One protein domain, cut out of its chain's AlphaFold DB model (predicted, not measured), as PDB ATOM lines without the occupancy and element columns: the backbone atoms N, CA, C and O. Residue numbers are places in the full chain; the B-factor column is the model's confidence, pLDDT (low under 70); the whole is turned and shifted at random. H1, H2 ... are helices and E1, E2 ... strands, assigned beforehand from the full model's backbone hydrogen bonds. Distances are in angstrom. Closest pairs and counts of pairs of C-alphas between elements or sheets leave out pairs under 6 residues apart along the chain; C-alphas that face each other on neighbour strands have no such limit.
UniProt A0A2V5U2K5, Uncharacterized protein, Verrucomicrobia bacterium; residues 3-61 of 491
ATOM      1  N   SER A   3     227.155 262.862 233.052       87.56
ATOM      2  CA  SER A   3     228.133 263.924 232.794       87.56
ATOM      3  C   SER A   3     228.210 264.363 231.328       87.56
ATOM      4  O   SER A   3     228.489 265.528 231.064       87.56
ATOM      5  N   ASP A   4     227.950 263.468 230.373       89.19
ATOM      6  CA  ASP A   4     227.951 263.795 228.942       89.19
ATOM      7  C   ASP A   4     226.694 264.576 228.564       89.19
ATOM      8  O   ASP A   4     226.780 265.576 227.856       89.19
ATOM      9  N   SER A   5     225.536 264.167 229.094       89.25
ATOM     10  CA  SER A   5     224.268 264.873 228.889       89.25
ATOM     11  C   SER A   5     224.332 266.299 229.437       89.25
ATOM     12  O   SER A   5     223.989 267.247 228.734       89.25
ATOM     13  N   TYR A   6     224.833 266.465 230.665       91.69
ATOM     14  CA  TYR A   6     225.018 267.787 231.262       91.69
ATOM     15  C   TYR A   6     226.142 268.589 230.592       91.69
ATOM     16  O   TYR A   6     226.018 269.804 230.453       91.69
ATOM     17  N   GLY A   7     227.217 267.937 230.139       92.06
ATOM     18  CA  GLY A   7     228.301 268.591 229.404       92.06
ATOM     19  C   GLY A   7     227.841 269.179 228.070       92.06
ATOM     20  O   GLY A   7     228.184 270.320 227.759       92.06
ATOM     21  N   LEU A   8     226.998 268.447 227.330       93.06
ATOM     22  CA  LEU A   8     226.378 268.930 226.097       93.06
ATOM     23  C   LEU A   8     225.360 270.043 226.380       93.06
ATOM     24  O   LEU A   8     225.378 271.075 225.715       93.06
ATOM     25  N   ALA A   9     224.505 269.870 227.394       92.81
ATOM     26  CA  ALA A   9     223.552 270.901 227.814       92.81
ATOM     27  C   ALA A   9     224.260 272.198 228.241       92.81
ATOM     28  O   ALA A   9     223.754 273.293 227.992       92.81
ATOM     29  N   GLY A  10     225.463 272.075 228.813       93.31
ATOM     30  CA  GLY A  10     226.321 273.188 229.196       93.31
ATOM     31  C   GLY A  10     226.532 274.176 228.055       93.31
ATOM     32  O   GLY A  10     226.426 275.371 228.299       93.31
ATOM     33  N   ILE A  11     226.706 273.703 226.813       93.88
ATOM     34  CA  ILE A  11     226.915 274.520 225.600       93.88
ATOM     35  C   ILE A  11     225.796 275.556 225.404       93.88
ATOM     36  O   ILE A  11     226.054 276.683 224.986       93.88
ATOM     37  N   PHE A  12     224.558 275.189 225.738       94.50
ATOM     38  CA  PHE A  12     223.368 276.027 225.563       94.50
ATOM     39  C   PHE A  12     223.055 276.895 226.787       94.50
ATOM     40  O   PHE A  12     222.230 277.810 226.700       94.50
ATOM     41  N   SER A  13     223.680 276.601 227.926       92.75
ATOM     42  CA  SER A  13     223.412 277.260 229.200       92.75
ATOM     43  C   SER A  13     224.190 278.565 229.341       92.75
ATOM     44  O   SER A  13     225.362 278.633 228.977       92.75
ATOM     45  N   ASP A  14     223.564 279.580 229.934       90.69
ATOM     46  CA  ASP A  14     224.224 280.844 230.288       90.69
ATOM     47  C   ASP A  14     225.014 280.736 231.608       90.69
ATOM     48  O   ASP A  14     225.765 281.638 231.961       90.69
ATOM     49  N   GLN A  15     224.840 279.634 232.348       89.00
ATOM     50  CA  GLN A  15     225.481 279.369 233.639       89.00
ATOM     51  C   GLN A  15     226.043 277.938 233.705       89.00
ATOM     52  O   GLN A  15     225.528 277.043 233.026       89.00
ATOM     53  N   PRO A  16     227.062 277.671 234.539       87.44
ATOM     54  CA  PRO A  16     227.505 276.309 234.821       87.44
ATOM     55  C   PRO A  16     226.346 275.439 235.324       87.44
ATOM     56  O   PRO A  16     225.575 275.859 236.185       87.44
ATOM     57  N   LEU A  17     226.229 274.219 234.799       90.88
ATOM     58  CA  LEU A  17     225.160 273.298 235.181       90.88
ATOM     59  C   LEU A  17     225.628 272.355 236.289       90.88
ATOM     60  O   LEU A  17     226.589 271.604 236.109       90.88
ATOM     61  N   GLU A  18     224.925 272.364 237.418       92.06
ATOM     62  CA  GLU A  18     225.076 271.346 238.455       92.06
ATOM     63  C   GLU A  18     224.394 270.048 238.008       92.06
ATOM     64  O   GLU A  18     223.247 270.061 237.563       92.06
ATOM     65  N   MET A  19     225.089 268.915 238.120       91.19
ATOM     66  CA  MET A  19     224.511 267.613 237.797       91.19
ATOM     67  C   MET A  19     223.468 267.230 238.848       91.19
ATOM     68  O   MET A  19     223.753 267.235 240.050       91.19
ATOM     69  N   VAL A  20     222.276 266.849 238.389       89.94
ATOM     70  CA  VAL A  20     221.164 266.391 239.228       89.94
ATOM     71  C   VAL A  20     220.876 264.932 238.897       89.94
ATOM     72  O   VAL A  20     220.770 264.557 237.730       89.94
ATOM     73  N   HIS A  21     220.750 264.095 239.924       87.06
ATOM     74  CA  HIS A  21     220.397 262.686 239.770       87.06
ATOM     75  C   HIS A  21     219.144 262.379 240.591       87.06
ATOM     76  O   HIS A  21     219.165 262.505 241.814       87.06
ATOM     77  N   CYS A  22     218.057 261.976 239.923       86.06
ATOM     78  CA  CYS A  22     216.743 261.757 240.548       86.06
ATOM     79  C   CYS A  22     216.307 262.951 241.424       86.06
ATOM     80  O   CYS A  22     216.053 262.784 242.617       86.06
ATOM     81  N   ASP A  23     216.316 264.154 240.841       83.25
ATOM     82  CA  ASP A  23     215.955 265.431 241.484       83.25
ATOM     83  C   ASP A  23     216.819 265.844 242.690       83.25
ATOM     84  O   ASP A  23     216.488 266.788 243.409       83.25
ATOM     85  N   LYS A  24     217.958 265.174 242.915       87.69
ATOM     86  CA  LYS A  24     218.924 265.532 243.961       87.69
ATOM     87  C   LYS A  24     220.181 266.165 243.359       87.69
ATOM     88  O   LYS A  24     220.843 265.508 242.545       87.69
ATOM     89  N   PRO A  25     220.532 267.403 243.752       88.06
ATOM     90  CA  PRO A  25     221.796 268.022 243.375       88.06
ATOM     91  C   PRO A  25     222.973 267.188 243.881       88.06
ATOM     92  O   PRO A  25     222.970 266.706 245.017       88.06
ATOM     93  N   THR A  26     223.967 266.976 243.025       89.06
ATOM     94  CA  THR A  26     225.144 266.160 243.359       89.06
ATOM     95  C   THR A  26     226.277 266.973 243.991       89.06
ATOM     96  O   THR A  26     227.257 266.385 244.447       89.06
ATOM     97  N   GLY A  27     226.186 268.309 243.998       88.56
ATOM     98  CA  GLY A  27     227.279 269.211 244.365       88.56
ATOM     99  C   GLY A  27     228.384 269.308 243.306       88.56
ATOM    100  O   GLY A  27     229.375 270.005 243.517       88.56
ATOM    101  N   GLN A  28     228.250 268.601 242.177       90.12
ATOM    102  CA  GLN A  28     229.245 268.556 241.110       90.12
ATOM    103  C   GLN A  28     228.728 269.262 239.860       90.12
ATOM    104  O   GLN A  28     227.681 268.915 239.314       90.12
ATOM    105  N   PHE A  29     229.501 270.224 239.364       89.50
ATOM    106  CA  PHE A  29     229.205 270.925 238.119       89.50
ATOM    107  C   PHE A  29     229.771 270.164 236.921       89.50
ATOM    108  O   PHE A  29     230.918 269.710 236.941       89.50
ATOM    109  N   ALA A  30     228.972 270.027 235.866       88.62
ATOM    110  CA  ALA A  30     229.422 269.401 234.636       88.62
ATOM    111  C   ALA A  30     230.372 270.327 233.872       88.62
ATOM    112  O   ALA A  30     230.107 271.516 233.690       88.62
ATOM    113  N   LYS A  31     231.471 269.759 233.367       90.50
ATOM    114  CA  LYS A  31     232.321 270.451 232.400       90.50
ATOM    115  C   LYS A  31     231.578 270.506 231.065       90.50
ATOM    116  O   LYS A  31     231.262 269.454 230.510       90.50
ATOM    117  N   THR A  32     231.344 271.711 230.547       92.44
ATOM    118  CA  THR A  32     230.839 271.901 229.181       92.44
ATOM    119  C   THR A  32     231.786 271.225 228.194       92.44
ATOM    120  O   THR A  32     232.991 271.467 228.244       92.44
ATOM    121  N   LYS A  33     231.247 270.344 227.351       91.75
ATOM    122  CA  LYS A  33     232.011 269.590 226.351       91.75
ATOM    123  C   LYS A  33     231.091 269.026 225.276       91.75
ATOM    124  O   LYS A  33     229.907 268.788 225.526       91.75
ATOM    125  N   PHE A  34     231.664 268.721 224.121       91.75
ATOM    126  CA  PHE A  34     231.023 267.832 223.163       91.75
ATOM    127  C   PHE A  34     231.189 266.366 223.594       91.75
ATOM    128  O   PHE A  34     232.145 266.009 224.285       91.75
ATOM    129  N   ILE A  35     230.235 265.510 223.227       89.12
ATOM    130  CA  ILE A  35     230.191 264.112 223.691       89.12
ATOM    131  C   ILE A  35     231.180 263.190 222.954       89.12
ATOM    132  O   ILE A  35     231.490 262.122 223.472       89.12
ATOM    133  N   TYR A  36     231.707 263.628 221.803       88.88
ATOM    134  CA  TYR A  36     232.662 262.896 220.961       88.88
ATOM    135  C   TYR A  36     233.993 263.667 220.858       88.88
ATOM    136  O   TYR A  36     234.163 264.479 219.942       88.88
ATOM    137  N   PRO A  37     234.933 263.479 221.804       86.44
ATOM    138  CA  PRO A  37     236.194 264.231 221.840       86.44
ATOM    139  C   PRO A  37     237.083 264.015 220.605       86.44
ATOM    140  O   PRO A  37     237.915 264.860 220.283       86.44
ATOM    141  N   GLU A  38     236.906 262.908 219.885       89.19
ATOM    142  CA  GLU A  38     237.590 262.604 218.626       89.19
ATOM    143  C   GLU A  38     237.248 263.584 217.491       89.19
ATOM    144  O   GLU A  38     238.037 263.748 216.555       89.19
ATOM    145  N   LEU A  39     236.098 264.261 217.579       89.50
ATOM    146  CA  LEU A  39     235.674 265.274 216.613       89.50
ATOM    147  C   LEU A  39     236.231 266.663 216.955       89.50
ATOM    148  O   LEU A  39     236.463 267.460 216.043       89.50
ATOM    149  N   GLY A  40     236.510 266.920 218.235       90.25
ATOM    150  CA  GLY A  40     237.103 268.151 218.755       90.25
ATOM    151  C   GLY A  40     236.609 268.490 220.165       90.25
ATOM    152  O   GLY A  40     235.852 267.730 220.768       90.25
ATOM    153  N   ASP A  41     237.046 269.638 220.687       90.69
ATOM    154  CA  ASP A  41     236.635 270.158 221.999       90.69
ATOM    155  C   ASP A  41     235.944 271.522 221.842       90.69
ATOM    156  O   ASP A  41     236.079 272.175 220.806       90.69
ATOM    157  N   ILE A  42     235.199 271.928 222.870       92.62
ATOM    158  CA  ILE A  42     234.511 273.224 222.962       92.62
ATOM    159  C   ILE A  42     235.101 273.971 224.150       92.62
ATOM    160  O   ILE A  42     235.227 273.378 225.225       92.62
ATOM    161  N   ASP A  43     235.432 275.257 224.000       92.12
ATOM    162  CA  ASP A  43     235.937 276.045 225.127       92.12
ATOM    163  C   ASP A  43     234.807 276.275 226.147       92.12
ATOM    164  O   ASP A  43     233.867 277.036 225.889       92.12
ATOM    165  N   PRO A  44     234.872 275.668 227.349       89.56
ATOM    166  CA  PRO A  44     233.826 275.835 228.348       89.56
ATOM    167  C   PRO A  44     233.734 277.268 228.890       89.56
ATOM    168  O   PRO A  44     232.740 277.583 229.541       89.56
ATOM    169  N   LYS A  45     234.759 278.106 228.676       90.19
ATOM    170  CA  LYS A  45     234.810 279.504 229.130       90.19
ATOM    171  C   LYS A  45     234.325 280.497 228.080       90.19
ATOM    172  O   LYS A  45     234.154 281.665 228.416       90.19
ATOM    173  N   ALA A  46     234.133 280.063 226.837       91.38
ATOM    174  CA  ALA A  46     233.658 280.939 225.786       91.38
ATOM    175  C   ALA A  46     232.195 281.347 226.023       91.38
ATOM    176  O   ALA A  46     231.385 280.605 226.590       91.38
ATOM    177  N   GLU A  47     231.838 282.535 225.547       93.31
ATOM    178  CA  GLU A  47     230.454 282.999 225.572       93.31
ATOM    179  C   GLU A  47     229.555 282.048 224.768       93.31
ATOM    180  O   GLU A  47     229.982 281.419 223.795       93.31
ATOM    181  N   LYS A  48     228.284 281.937 225.163       93.94
ATOM    182  CA  LYS A  48     227.323 281.007 224.541       93.94
ATOM    183  C   LYS A  48     227.275 281.075 223.003       93.94
ATOM    184  O   LYS A  48     227.275 280.006 222.395       93.94
ATOM    185  N   PRO A  49     227.270 282.254 222.345       94.88
ATOM    186  CA  PRO A  49     227.284 282.311 220.883       94.88
ATOM    187  C   PRO A  49     228.508 281.630 220.254       94.88
ATOM    188  O   PRO A  49     228.366 280.960 219.234       94.88
ATOM    189  N   GLU A  50     229.687 281.749 220.870       95.56
ATOM    190  CA  GLU A  50     230.903 281.114 220.354       95.56
ATOM    191  C   GLU A  50     230.877 279.603 220.607       95.56
ATOM    192  O   GLU A  50     231.149 278.836 219.692       95.56
ATOM    193  N   ARG A  51     230.409 279.147 221.779       95.25
ATOM    194  CA  ARG A  51     230.232 277.705 222.050       95.25
ATOM    195  C   ARG A  51     229.245 277.040 221.087       95.25
ATOM    196  O   ARG A  51     229.465 275.911 220.653       95.25
ATOM    197  N   LEU A  52     228.163 277.732 220.721       95.19
ATOM    198  CA  LEU A  52     227.207 277.255 219.713       95.19
ATOM    199  C   LEU A  52     227.829 277.185 218.315       95.19
ATOM    200  O   LEU A  52     227.552 276.248 217.567       95.19
ATOM    201  N   LYS A  53     228.680 278.152 217.968       95.00
ATOM    202  CA  LYS A  53     229.426 278.162 216.707       95.00
ATOM    203  C   LYS A  53     230.458 277.031 216.649       95.00
ATOM    204  O   LYS A  53     230.545 276.359 215.623       95.00
ATOM    205  N   GLU A  54     231.178 276.775 217.737       95.00
ATOM    206  CA  GLU A  54     232.085 275.628 217.862       95.00
ATOM    207  C   GLU A  54     231.324 274.305 217.720       95.00
ATOM    208  O   GLU A  54     231.690 273.479 216.885       95.00
ATOM    209  N   LEU A  55     230.206 274.132 218.440       94.81
ATOM    210  CA  LEU A  55     229.341 272.955 218.304       94.81
ATOM    211  C   LEU A  55     228.861 272.762 216.859       94.81
ATOM    212  O   LEU A  55     228.915 271.648 216.340       94.81
ATOM    213  N   ALA A  56     228.410 273.833 216.199       93.12
ATOM    214  CA  ALA A  56     227.991 273.774 214.803       93.12
ATOM    215  C   ALA A  56     229.140 273.310 213.893       93.12
ATOM    216  O   ALA A  56     228.925 272.453 213.036       93.12
ATOM    217  N   GLY A  57     230.361 273.806 214.115       92.00
ATOM    218  CA  GLY A  57     231.555 273.366 213.391       92.00
ATOM    219  C   GLY A  57     231.888 271.886 213.608       92.00
ATOM    220  O   GLY A  57     232.271 271.207 212.658       92.00
ATOM    221  N   LEU A  58     231.700 271.363 214.824       93.19
ATOM    222  CA  LEU A  58     231.932 269.948 215.134       93.19
ATOM    223  C   LEU A  58     230.896 269.035 214.468       93.19
ATOM    224  O   LEU A  58     231.276 268.086 213.789       93.19
ATOM    225  N   VAL A  59     229.604 269.347 214.610       90.69
ATOM    226  CA  VAL A  59     228.494 268.530 214.076       90.69
ATOM    227  C   VAL A  59     228.440 268.558 212.544       90.69
ATOM    228  O   VAL A  59     227.998 267.602 211.915       90.69
ATOM    229  N   THR A  60     228.891 269.650 211.923       88.94
ATOM    230  CA  THR A  60     228.971 269.775 210.456       88.94
ATOM    231  C   THR A  60     230.344 269.412 209.893       88.94
ATOM    232  O   THR A  60     230.566 269.523 208.690       88.94
ATOM    233  N   SER A  61     231.279 268.963 210.733       88.12
ATOM    234  CA  SER A  61     232.611 268.556 210.293       88.12
ATOM    235  C   SER A  61     232.534 267.352 209.362       88.12
ATOM    236  O   SER A  61     231.818 266.393 209.635       88.12
TER     237      SER A  61
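This is residues 3 to 61 of the 491 residues of an uncharacterized protein of Verrucomicrobia bacterium (UniProt A0A2V5U2K5). What shape? The E1-E2 hairpin, H1 and H2 make a row. What parts? The 59 printed residues, of mixed class, include H1, E1, E2, H2; sheet E1 - E2 is antiparallel. It is compact, radius of gyration of the C-alphas 11.7 A, spanning 36 by 22 by 13 A.

What begins? H1, residues 3 to 12, spans 14.9 A from C-alpha 3 (228.133, 263.924, 232.794). What follows? E1 is residues 18 to 21, E2 24 to 29 and, after a long link, H2 48 to 59, 16.3 A, ending at C-alpha 59 (228.494, 268.530, 214.076).

And helices? H1 and H2 touch at a steep tilt, 59 degrees, closest at C-alphas 11 and 51, 5.8 A. In H2 every O i to N i+4 pair is within hydrogen-bond range, in H1 4 of 6. And strands? N 19 and O 28, 2.9 A apart, are within range.

How large? The farthest C-alphas, 24 and 61, are 36.5 A apart. Any cut? The printed part has none, and no printed residue under pLDDT 70.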